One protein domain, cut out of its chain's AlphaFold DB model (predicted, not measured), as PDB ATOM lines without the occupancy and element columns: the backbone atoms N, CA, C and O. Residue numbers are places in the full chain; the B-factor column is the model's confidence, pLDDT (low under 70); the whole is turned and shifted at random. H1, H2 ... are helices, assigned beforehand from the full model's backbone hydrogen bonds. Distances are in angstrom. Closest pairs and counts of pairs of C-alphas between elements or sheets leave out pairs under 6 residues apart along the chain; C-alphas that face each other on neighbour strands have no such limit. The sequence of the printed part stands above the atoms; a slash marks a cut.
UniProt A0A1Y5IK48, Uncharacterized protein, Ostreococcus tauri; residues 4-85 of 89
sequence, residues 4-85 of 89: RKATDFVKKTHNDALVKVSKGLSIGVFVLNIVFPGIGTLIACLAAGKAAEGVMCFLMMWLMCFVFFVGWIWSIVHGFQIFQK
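AT A GLANCE: This is residues 4 to 85 of the 89 residues of an uncharacterized protein of Ostreococcus tauri (UniProt A0A1Y5IK48). Two pairs of antiparallel helices, H2 beside H5 and H3 beside H4, are stacked one pair over the other at a slant, and residues 4 to 9 of a further helix, H1, stick out from this body. The printed part has 82 residues, with five named helices in the order H1 to H5 and no named strand: the class is all helix. It is compact, with a radius of gyration of the C-alphas of 11.4 A, and spans 35 by 23 by 18 A, only just elongated.

HOW THE PARTS SIT: Begin with the longest helix, H5, residues 70 to 85. It touches H2, residues 23 to 35, at a shallow tilt of 11 degrees, opposite ways; the closest C-alphas, of Phe 30 and Gly 79, are 4.2 A apart. H4, residues 51 to 65, forms a hairpin with H5 at a steep tilt of 39 degrees, where residues 60 to 65 touch residues 70 to 75; the closest C-alphas are Met 61 and Gly 71, 4.2 A. H3, residues 39 to 47, forms a hairpin with H4 at a shallow tilt of 8 degrees, closest at C-alphas 42 and 54, 4.5 A, and another with H2, closest at C-alphas 29 and 40, 3.9 A. H1, residues 4 to 16, touches H4 with residues 13 to 16 alone, closest at C-alphas 13 and 57, 5.5 A; it is apart from H2 and H3. In H1, H2, H3, H4 and H5 every O i to N i+4 pair is within hydrogen-bond range.

IN THESE COORDINATES: Find C-alpha 70 at (-17.769, -19.184, 14.614); from there H5 runs 22.4 A to C-alpha 85 at (-7.791, -36.520, 24.594). H4 measures 21.0 A, H2 19.3 A, H3 12.5 A, and H1 18.0 A from C-alpha 4 at (-21.933, -32.160, 1.924).

THE WHOLE: Look for the two C-alphas farthest apart at Arg 4 and Gly 24, 36.8 A. The printed part has no cut, no link is long, and no printed residue is under 70 in pLDDT.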
ATOM      1  N   ARG A   4     -22.518 -30.930   1.368       89.56
ATOM      2  CA  ARG A   4     -21.933 -32.160   1.924       89.56
ATOM      3  C   ARG A   4     -20.405 -32.166   1.858       89.56
ATOM      4  O   ARG A   4     -19.759 -32.398   2.867       89.56
ATOM      5  N   LYS A   5     -19.832 -31.798   0.707       90.69
ATOM      6  CA  LYS A   5     -18.372 -31.750   0.521       90.69
ATOM      7  C   LYS A   5     -17.708 -30.716   1.432       90.69
ATOM      8  O   LYS A   5     -16.604 -30.956   1.903       90.69
ATOM      9  N   ALA A   6     -18.370 -29.584   1.677       87.75
ATOM     10  CA  ALA A   6     -17.872 -28.568   2.602       87.75
ATOM     11  C   ALA A   6     -17.898 -29.077   4.053       87.75
ATOM     12  O   ALA A   6     -16.901 -28.964   4.761       87.75
ATOM     13  N   THR A   7     -18.996 -29.710   4.474       90.56
ATOM     14  CA  THR A   7     -19.102 -30.324   5.805       90.56
ATOM     15  C   THR A   7     -18.058 -31.419   6.013       90.56
ATOM     16  O   THR A   7     -17.422 -31.464   7.066       90.56
ATOM     17  N   ASP A   8     -17.849 -32.283   5.020       93.88
ATOM     18  CA  ASP A   8     -16.858 -33.361   5.087       93.88
ATOM     19  C   ASP A   8     -15.436 -32.803   5.189       93.88
ATOM     20  O   ASP A   8     -14.629 -33.297   5.974       93.88
ATOM     21  N   PHE A   9     -15.148 -31.728   4.455       92.75
ATOM     22  CA  PHE A   9     -13.871 -31.027   4.532       92.75
ATOM     23  C   PHE A   9     -13.627 -30.433   5.925       92.75
ATOM     24  O   PHE A   9     -12.581 -30.694   6.514       92.75
ATOM     25  N   VAL A  10     -14.603 -29.717   6.495       92.50
ATOM     26  CA  VAL A  10     -14.485 -29.139   7.848       92.50
ATOM     27  C   VAL A  10     -14.289 -30.231   8.899       92.50
ATOM     28  O   VAL A  10     -13.402 -30.120   9.744       92.50
ATOM     29  N   LYS A  11     -15.065 -31.320   8.823       94.25
ATOM     30  CA  LYS A  11     -14.908 -32.476   9.718       94.25
ATOM     31  C   LYS A  11     -13.523 -33.097   9.602       94.25
ATOM     32  O   LYS A  11     -12.915 -33.411  10.621       94.25
ATOM     33  N   LYS A  12     -13.019 -33.264   8.379       94.88
ATOM     34  CA  LYS A  12     -11.684 -33.811   8.139       94.88
ATOM     35  C   LYS A  12     -10.610 -32.916   8.760       94.88
ATOM     36  O   LYS A  12      -9.839 -33.391   9.583       94.88
ATOM     37  N   THR A  13     -10.622 -31.619   8.451       94.88
ATOM     38  CA  THR A  13      -9.670 -30.647   9.009       94.88
ATOM     39  C   THR A  13      -9.707 -30.607  10.536       94.88
ATOM     40  O   THR A  13      -8.663 -30.537  11.178       94.88
ATOM     41  N   HIS A  14     -10.900 -30.684  11.125       96.12
ATOM     42  CA  HIS A  14     -11.073 -30.774  12.571       96.12
ATOM     43  C   HIS A  14     -10.414 -32.037  13.143       96.12
ATOM     44  O   HIS A  14      -9.581 -31.940  14.045       96.12
ATOM     45  N   ASN A  15     -10.773 -33.210  12.615       96.69
ATOM     46  CA  ASN A  15     -10.340 -34.507  13.135       96.69
ATOM     47  C   ASN A  15      -8.840 -34.754  12.948       96.69
ATOM     48  O   ASN A  15      -8.190 -35.279  13.852       96.69
ATOM     49  N   ASP A  16      -8.281 -34.353  11.808       95.94
ATOM     50  CA  ASP A  16      -6.868 -34.572  11.493       95.94
ATOM     51  C   ASP A  16      -5.946 -33.790  12.447       95.94
ATOM     52  O   ASP A  16      -4.898 -34.304  12.856       95.94
ATOM     53  N   ALA A  17      -6.393 -32.599  12.868       96.75
ATOM     54  CA  ALA A  17      -5.717 -31.733  13.834       96.75
ATOM     55  C   ALA A  17      -5.999 -32.091  15.309       96.75
ATOM     56  O   ALA A  17      -5.357 -31.543  16.208       96.75
ATOM     57  N   LEU A  18      -6.934 -33.006  15.606       97.00
ATOM     58  CA  LEU A  18      -7.172 -33.494  16.972       97.00
ATOM     59  C   LEU A  18      -6.072 -34.472  17.405       97.00
ATOM     60  O   LEU A  18      -6.219 -35.700  17.349       97.00
ATOM     61  N   VAL A  19      -4.960 -33.925  17.876       96.44
ATOM     62  CA  VAL A  19      -3.773 -34.678  18.301       96.44
ATOM     63  C   VAL A  19      -3.727 -34.915  19.815       96.44
ATOM     64  O   VAL A  19      -4.417 -34.252  20.587       96.44
ATOM     65  N   LYS A  20      -2.918 -35.895  20.240       96.00
ATOM     66  CA  LYS A  20      -2.574 -36.129  21.651       96.00
ATOM     67  C   LYS A  20      -1.196 -35.526  21.910       96.00
ATOM     68  O   LYS A  20      -0.270 -35.790  21.149       96.00
ATOM     69  N   VAL A  21      -1.071 -34.735  22.969       95.56
ATOM     70  CA  VAL A  21       0.194 -34.122  23.404       95.56
ATOM     71  C   VAL A  21       0.390 -34.336  24.906       95.56
ATOM     72  O   VAL A  21      -0.449 -34.952  25.563       95.56
ATOM     73  N   SER A  22       1.501 -33.865  25.476       94.81
ATOM     74  CA  SER A  22       1.713 -33.946  26.926       94.81
ATOM     75  C   SER A  22       0.648 -33.145  27.689       94.81
ATOM     76  O   SER A  22       0.177 -32.107  27.222       94.81
ATOM     77  N   LYS A  23       0.274 -33.605  28.890       92.88
ATOM     78  CA  LYS A  23      -0.779 -32.976  29.709       92.88
ATOM     79  C   LYS A  23      -0.497 -31.501  30.027       92.88
ATOM     80  O   LYS A  23      -1.406 -30.683  30.008       92.88
ATOM     81  N   GLY A  24       0.762 -31.152  30.299       93.75
ATOM     82  CA  GLY A  24       1.154 -29.757  30.526       93.75
ATOM     83  C   GLY A  24       0.959 -28.894  29.278       93.75
ATOM     84  O   GLY A  24       0.390 -27.806  29.359       93.75
ATOM     85  N   LEU A  25       1.354 -29.409  28.107       95.19
ATOM     86  CA  LEU A  25       1.173 -28.704  26.842       95.19
ATOM     87  C   LEU A  25      -0.308 -28.565  26.478       95.19
ATOM     88  O   LEU A  25      -0.710 -27.509  26.004       95.19
ATOM     89  N   SER A  26      -1.137 -29.580  26.734       96.06
ATOM     90  CA  SER A  26      -2.562 -29.535  26.387       96.06
ATOM     91  C   SER A  26      -3.341 -28.471  27.174       96.06
ATOM     92  O   SER A  26      -4.251 -27.855  26.621       96.06
ATOM     93  N   ILE A  27      -2.950 -28.191  28.423       96.69
ATOM     94  CA  ILE A  27      -3.495 -27.071  29.209       96.69
ATOM     95  C   ILE A  27      -3.124 -25.736  28.554       96.69
ATOM     96  O   ILE A  27      -3.996 -24.897  28.330       96.69
ATOM     97  N   GLY A  28      -1.847 -25.554  28.197       96.81
ATOM     98  CA  GLY A  28      -1.382 -24.345  27.512       96.81
ATOM     99  C   GLY A  28      -2.078 -24.130  26.164       96.81
ATOM    100  O   GLY A  28      -2.515 -23.023  25.866       96.81
ATOM    101  N   VAL A  29      -2.258 -25.202  25.389       96.94
ATOM    102  CA  VAL A  29      -3.004 -25.208  24.119       96.94
ATOM    103  C   VAL A  29      -4.440 -24.730  24.314       96.94
ATOM    104  O   VAL A  29      -4.912 -23.898  23.540       96.94
ATOM    105  N   PHE A  30      -5.129 -25.223  25.344       97.38
ATOM    106  CA  PHE A  30      -6.501 -24.813  25.619       97.38
ATOM    107  C   PHE A  30      -6.590 -23.325  25.977       97.38
ATOM    108  O   PHE A  30      -7.375 -22.605  25.363       97.38
ATOM    109  N   VAL A  31      -5.743 -22.846  26.896       97.44
ATOM    110  CA  VAL A  31      -5.703 -21.426  27.287       97.44
ATOM    111  C   VAL A  31      -5.383 -20.531  26.089       97.44
ATOM    112  O   VAL A  31      -6.055 -19.523  25.875       97.44
ATOM    113  N   LEU A  32      -4.406 -20.915  25.264       96.56
ATOM    114  CA  LEU A  32      -4.042 -20.159  24.065       96.56
ATOM    115  C   LEU A  32      -5.197 -20.060  23.071       96.56
ATOM    116  O   LEU A  32      -5.435 -18.979  22.550       96.56
ATOM    117  N   ASN A  33      -5.943 -21.145  22.853       96.81
ATOM    118  CA  ASN A  33      -7.097 -21.151  21.951       96.81
ATOM    119  C   ASN A  33      -8.283 -20.297  22.448       96.81
ATOM    120  O   ASN A  33      -9.131 -19.919  21.643       96.81
ATOM    121  N   ILE A  34      -8.359 -19.977  23.745       96.31
ATOM    122  CA  ILE A  34      -9.356 -19.029  24.275       96.31
ATOM    123  C   ILE A  34      -9.016 -17.594  23.866       96.31
ATOM    124  O   ILE A  34      -9.917 -16.833  23.511       96.31
ATOM    125  N   VAL A  35      -7.732 -17.231  23.914       95.12
ATOM    126  CA  VAL A  35      -7.259 -15.859  23.660       95.12
ATOM    127  C   VAL A  35      -6.990 -15.612  22.176       95.12
ATOM    128  O   VAL A  35      -7.253 -14.521  21.677       95.12
ATOM    129  N   PHE A  36      -6.476 -16.617  21.468       94.38
ATOM    130  CA  PHE A  36      -6.124 -16.531  20.059       94.38
ATOM    131  C   PHE A  36      -6.647 -17.746  19.291       94.38
ATOM    132  O   PHE A  36      -6.190 -18.868  19.536       94.38
ATOM    133  N   PRO A  37      -7.545 -17.551  18.313       95.38
ATOM    134  CA  PRO A  37      -8.144 -18.660  17.596       95.38
ATOM    135  C   PRO A  37      -7.080 -19.495  16.867       95.38
ATOM    136  O   PRO A  37      -6.329 -19.013  16.021       95.38
ATOM    137  N   GLY A  38      -7.002 -20.770  17.228       94.62
ATOM    138  CA  GLY A  38      -6.242 -21.826  16.569       94.62
ATOM    139  C   GLY A  38      -4.739 -21.867  16.855       94.62
ATOM    140  O   GLY A  38      -4.091 -22.811  16.397       94.62
ATOM    141  N   ILE A  39      -4.155 -20.905  17.582       96.75
ATOM    142  CA  ILE A  39      -2.699 -20.897  17.850       96.75
ATOM    143  C   ILE A  39      -2.292 -22.115  18.685       96.75
ATOM    144  O   ILE A  39      -1.313 -22.792  18.367       96.75
ATOM    145  N   GLY A  40      -3.063 -22.434  19.725       96.88
ATOM    146  CA  GLY A  40      -2.848 -23.640  20.518       96.88
ATOM    147  C   GLY A  40      -2.955 -24.902  19.660       96.88
ATOM    148  O   GLY A  40      -2.106 -25.785  19.760       96.88
ATOM    149  N   THR A  41      -3.944 -24.975  18.765       97.25
ATOM    150  CA  THR A  41      -4.102 -26.108  17.835       97.25
ATOM    151  C   THR A  41      -2.886 -26.270  16.917       97.25
ATOM    152  O   THR A  41      -2.411 -27.392  16.734       97.25
ATOM    153  N   LEU A  42      -2.330 -25.170  16.395       97.75
ATOM    154  CA  LEU A  42      -1.108 -25.199  15.588       97.75
ATOM    155  C   LEU A  42       0.085 -25.738  16.391       97.75
ATOM    156  O   LEU A  42       0.761 -26.656  15.931       97.75
ATOM    157  N   ILE A  43       0.310 -25.226  17.605       97.69
ATOM    158  CA  ILE A  43       1.403 -25.676  18.485       97.69
ATOM    159  C   ILE A  43       1.256 -27.161  18.831       97.69
ATOM    160  O   ILE A  43       2.232 -27.909  18.764       97.69
ATOM    161  N   ALA A  44       0.041 -27.609  19.159       97.44
ATOM    162  CA  ALA A  44      -0.227 -29.013  19.453       97.44
ATOM    163  C   ALA A  44       0.132 -29.912  18.263       97.44
ATOM    164  O   ALA A  44       0.795 -30.936  18.426       97.44
ATOM    165  N   CYS A  45      -0.272 -29.509  17.058       97.62
ATOM    166  CA  CYS A  45       0.009 -30.252  15.838       97.62
ATOM    167  C   CYS A  45       1.502 -30.257  15.488       97.62
ATOM    168  O   CYS A  45       2.014 -31.296  15.080       97.62
ATOM    169  N   LEU A  46       2.218 -29.150  15.705       97.38
ATOM    170  CA  LEU A  46       3.676 -29.098  15.555       97.38
ATOM    171  C   LEU A  46       4.369 -30.082  16.505       97.38
ATOM    172  O   LEU A  46       5.208 -30.866  16.066       97.38
ATOM    173  N   ALA A  47       3.963 -30.109  17.776       96.31
ATOM    174  CA  ALA A  47       4.500 -31.045  18.765       96.31
ATOM    175  C   ALA A  47       4.193 -32.519  18.433       96.31
ATOM    176  O   ALA A  47       4.930 -33.410  18.848       96.31
ATOM    177  N   ALA A  48       3.124 -32.778  17.678       95.31
ATOM    178  CA  ALA A  48       2.711 -34.110  17.241       95.31
ATOM    179  C   ALA A  48       3.200 -34.488  15.825       95.31
ATOM    180  O   ALA A  48       2.800 -35.533  15.312       95.31
ATOM    181  N   GLY A  49       4.019 -33.654  15.168       96.00
ATOM    182  CA  GLY A  49       4.522 -33.913  13.811       96.00
ATOM    183  C   GLY A  49       3.482 -33.762  12.689       96.00
ATOM    184  O   GLY A  49       3.704 -34.251  11.587       96.00
ATOM    185  N   LYS A  50       2.359 -33.082  12.950       96.31
ATOM    186  CA  LYS A  50       1.236 -32.852  12.020       96.31
ATOM    187  C   LYS A  50       1.111 -31.390  11.585       96.31
ATOM    188  O   LYS A  50       0.052 -30.768  11.672       96.31
ATOM    189  N   ALA A  51       2.234 -30.787  11.203       95.19
ATOM    190  CA  ALA A  51       2.318 -29.348  10.951       95.19
ATOM    191  C   ALA A  51       1.319 -28.867   9.882       95.19
ATOM    192  O   ALA A  51       0.663 -27.844  10.071       95.19
ATOM    193  N   ALA A  52       1.171 -29.613   8.784       96.19
ATOM    194  CA  ALA A  52       0.299 -29.239   7.673       96.19
ATOM    195  C   ALA A  52      -1.183 -29.234   8.084       96.19
ATOM    196  O   ALA A  52      -1.914 -28.290   7.778       96.19
ATOM    197  N   GLU A  53      -1.613 -30.249   8.830       96.81
ATOM    198  CA  GLU A  53      -2.963 -30.372   9.380       96.81
ATOM    199  C   GLU A  53      -3.248 -29.259  10.392       96.81
ATOM    200  O   GLU A  53      -4.322 -28.652  10.368       96.81
ATOM    201  N   GLY A  54      -2.259 -28.941  11.233       96.56
ATOM    202  CA  GLY A  54      -2.320 -27.828  12.179       96.56
ATOM    203  C   GLY A  54      -2.503 -26.481  11.490       96.56
ATOM    204  O   GLY A  54      -3.409 -25.732  11.852       96.56
ATOM    205  N   VAL A  55      -1.697 -26.188  10.462       97.56
ATOM    206  CA  VAL A  55      -1.807 -24.952   9.668       97.56
ATOM    207  C   VAL A  55      -3.161 -24.880   8.969       97.56
ATOM    208  O   VAL A  55      -3.822 -23.845   9.012       97.56
ATOM    209  N   MET A  56      -3.617 -25.978   8.369       96.69
ATOM    210  CA  MET A  56      -4.912 -26.030   7.693       96.69
ATOM    211  C   MET A  56      -6.071 -25.748   8.659       96.69
ATOM    212  O   MET A  56      -6.960 -24.956   8.344       96.69
ATOM    213  N   CYS A  57      -6.057 -26.358   9.845       96.62
ATOM    214  CA  CYS A  57      -7.078 -26.148  10.869       96.62
ATOM    215  C   CYS A  57      -7.045 -24.725  11.433       96.62
ATOM    216  O   CYS A  57      -8.090 -24.078  11.519       96.62
ATOM    217  N   PHE A  58      -5.850 -24.204  11.709       96.81
ATOM    218  CA  PHE A  58      -5.630 -22.823  12.127       96.81
ATOM    219  C   PHE A  58      -6.212 -21.820  11.122       96.81
ATOM    220  O   PHE A  58      -7.024 -20.971  11.494       96.81
ATOM    221  N   LEU A  59      -5.868 -21.951   9.838       95.56
ATOM    222  CA  LEU A  59      -6.368 -21.061   8.789       95.56
ATOM    223  C   LEU A  59      -7.890 -21.150   8.639       95.56
ATOM    224  O   LEU A  59      -8.544 -20.129   8.436       95.56
ATOM    225  N   MET A  60      -8.468 -22.345   8.776       94.94
ATOM    226  CA  MET A  60      -9.921 -22.518   8.740       94.94
ATOM    227  C   MET A  60     -10.614 -21.858   9.936       94.94
ATOM    228  O   MET A  60     -11.640 -21.205   9.748       94.94
ATOM    229  N   MET A  61     -10.058 -21.963  11.145       95.81
ATOM    230  CA  MET A  61     -10.578 -21.244  12.313       95.81
ATOM    231  C   MET A  61     -10.512 -19.732  12.096       95.81
ATOM    232  O   MET A  61     -11.500 -19.048  12.344       95.81
ATOM    233  N   TRP A  62      -9.415 -19.200  11.557       94.50
ATOM    234  CA  TRP A  62      -9.309 -17.770  11.249       94.50
ATOM    235  C   TRP A  62     -10.300 -17.317  10.181       94.50
ATOM    236  O   TRP A  62     -11.008 -16.332  10.384       94.50
ATOM    237  N   LEU A  63     -10.424 -18.064   9.083       93.31
ATOM    238  CA  LEU A  63     -11.399 -17.771   8.033       93.31
ATOM    239  C   LEU A  63     -12.827 -17.723   8.597       93.31
ATOM    240  O   LEU A  63     -13.589 -16.807   8.291       93.31
ATOM    241  N   MET A  64     -13.172 -18.677   9.465       90.94
ATOM    242  CA  MET A  64     -14.488 -18.751  10.103       90.94
ATOM    243  C   MET A  64     -14.669 -17.740  11.243       90.94
ATOM    244  O   MET A  64     -15.793 -17.556  11.701       90.94
ATOM    245  N   CYS A  65     -13.622 -17.054  11.717       91.69
ATOM    246  CA  CYS A  65     -13.796 -15.932  12.648       91.69
ATOM    247  C   CYS A  65     -14.480 -14.744  11.963       91.69
ATOM    248  O   CYS A  65     -15.326 -14.094  12.575       91.69
ATOM    249  N   PHE A  66     -14.193 -14.512  10.677       87.25
ATOM    250  CA  PHE A  66     -14.852 -13.466   9.886       87.25
ATOM    251  C   PHE A  66     -16.336 -13.758   9.617       87.25
ATOM    252  O   PHE A  66     -17.086 -12.863   9.237       87.25
ATOM    253  N   VAL A  67     -16.774 -14.998   9.854       82.25
ATOM    254  CA  VAL A  67     -18.167 -15.432   9.735       82.25
ATOM    255  C   VAL A  67     -18.748 -15.605  11.136       82.25
ATOM    256  O   VAL A  67     -18.630 -16.664  11.747       82.25
ATOM    257  N   PHE A  68     -19.370 -14.549  11.667       82.50
ATOM    258  CA  PHE A  68     -20.065 -14.567  12.965       82.50
ATOM    259  C   PHE A  68     -19.229 -15.098  14.149       82.50
ATOM    260  O   PHE A  68     -19.785 -15.709  15.060       82.50
ATOM    261  N   PHE A  69     -17.901 -14.910  14.152       89.81
ATOM    262  CA  PHE A  69     -17.009 -15.419  15.209       89.81
ATOM    263  C   PHE A  69     -17.049 -16.948  15.425       89.81
ATOM    264  O   PHE A  69     -16.510 -17.455  16.412       89.81
ATOM    265  N   VAL A  70     -17.613 -17.721  14.488       93.25
ATOM    266  CA  VAL A  70     -17.769 -19.184  14.614       93.25
ATOM    267  C   VAL A  70     -16.414 -19.879  14.763       93.25
ATOM    268  O   VAL A  70     -16.274 -20.835  15.530       93.25
ATOM    269  N   GLY A  71     -15.394 -19.365  14.081       94.25
ATOM    270  CA  GLY A  71     -14.023 -19.857  14.186       94.25
ATOM    271  C   GLY A  71     -13.422 -19.773  15.591       94.25
ATOM    272  O   GLY A  71     -12.642 -20.643  15.976       94.25
ATOM    273  N   TRP A  72     -13.836 -18.785  16.387       96.06
ATOM    274  CA  TRP A  72     -13.361 -18.608  17.758       96.06
ATOM    275  C   TRP A  72     -13.953 -19.662  18.688       96.06
ATOM    276  O   TRP A  72     -13.230 -20.323  19.432       96.06
ATOM    277  N   ILE A  73     -15.268 -19.882  18.588       96.25
ATOM    278  CA  ILE A  73     -15.957 -20.942  19.336       96.25
ATOM    279  C   ILE A  73     -15.357 -22.300  18.970       96.25
ATOM    280  O   ILE A  73     -15.037 -23.095  19.854       96.25
ATOM    281  N   TRP A  74     -15.142 -22.551  17.674       96.62
ATOM    282  CA  TRP A  74     -14.476 -23.769  17.222       96.62
ATOM    283  C   TRP A  74     -13.076 -23.901  17.832       96.62
ATOM    284  O   TRP A  74     -12.744 -24.972  18.338       96.62
ATOM    285  N   SER A  75     -12.276 -22.834  17.868       97.44
ATOM    286  CA  SER A  75     -10.955 -22.881  18.494       97.44
ATOM    287  C   SER A  75     -11.003 -23.295  19.967       97.44
ATOM    288  O   SER A  75     -10.230 -24.172  20.366       97.44
ATOM    289  N   ILE A  76     -11.923 -22.729  20.754       97.69
ATOM    290  CA  ILE A  76     -12.095 -23.067  22.174       97.69
ATOM    291  C   ILE A  76     -12.470 -24.543  22.330       97.69
ATOM    292  O   ILE A  76     -11.824 -25.272  23.086       97.69
ATOM    293  N   VAL A  77     -13.477 -25.001  21.580       97.75
ATOM    294  CA  VAL A  77     -13.939 -26.398  21.617       97.75
ATOM    295  C   VAL A  77     -12.813 -27.354  21.224       97.75
ATOM    296  O   VAL A  77     -12.600 -28.361  21.897       97.75
ATOM    297  N   HIS A  78     -12.050 -27.027  20.182       97.62
ATOM    298  CA  HIS A  78     -10.937 -27.854  19.710       97.62
ATOM    299  C   HIS A  78      -9.798 -27.915  20.736       97.62
ATOM    300  O   HIS A  78      -9.284 -28.994  21.032       97.62
ATOM    301  N   GLY A  79      -9.472 -26.784  21.372       96.94
ATOM    302  CA  GLY A  79      -8.507 -26.740  22.475       96.94
ATOM    303  C   GLY A  79      -8.931 -27.624  23.652       96.94
ATOM    304  O   GLY A  79      -8.125 -28.396  24.175       96.94
ATOM    305  N   PHE A  80     -10.214 -27.583  24.018       97.75
ATOM    306  CA  PHE A  80     -10.772 -28.440  25.064       97.75
ATOM    307  C   PHE A  80     -10.734 -29.930  24.688       97.75
ATOM    308  O   PHE A  80     -10.384 -30.771  25.516       97.75
ATOM    309  N   GLN A  81     -11.027 -30.278  23.435       97.44
ATOM    310  CA  GLN A  81     -10.958 -31.662  22.956       97.44
ATOM    311  C   GLN A  81      -9.524 -32.210  22.958       97.44
ATOM    312  O   GLN A  81      -9.313 -33.356  23.363       97.44
ATOM    313  N   ILE A  82      -8.524 -31.404  22.573       96.50
ATOM    314  CA  ILE A  82      -7.102 -31.773  22.703       96.50
ATOM    315  C   ILE A  82      -6.754 -32.014  24.178       96.50
ATOM    316  O   ILE A  82      -6.087 -33.003  24.502       96.50
ATOM    317  N   PHE A  83      -7.229 -31.151  25.081       96.75
ATOM    318  CA  PHE A  83      -7.051 -31.321  26.523       96.75
ATOM    319  C   PHE A  83      -7.667 -32.626  27.042       96.75
ATOM    320  O   PHE A  83      -6.970 -33.392  27.713       96.75
ATOM    321  N   GLN A  84      -8.921 -32.927  26.690       96.56
ATOM    322  CA  GLN A  84      -9.589 -34.172  27.078       96.56
ATOM    323  C   GLN A  84      -8.852 -35.404  26.541       96.56
ATOM    324  O   GLN A  84      -8.526 -36.311  27.307       96.56
ATOM    325  N   LYS A  85      -8.511 -35.413  25.248       94.44
ATOM    326  CA  LYS A  85      -7.791 -36.520  24.594       94.44
ATOM    327  C   LYS A  85      -6.407 -36.769  25.200       94.44
ATOM    328  O   LYS A  85      -5.937 -37.904  25.239       94.44
TER     329      LYS A  85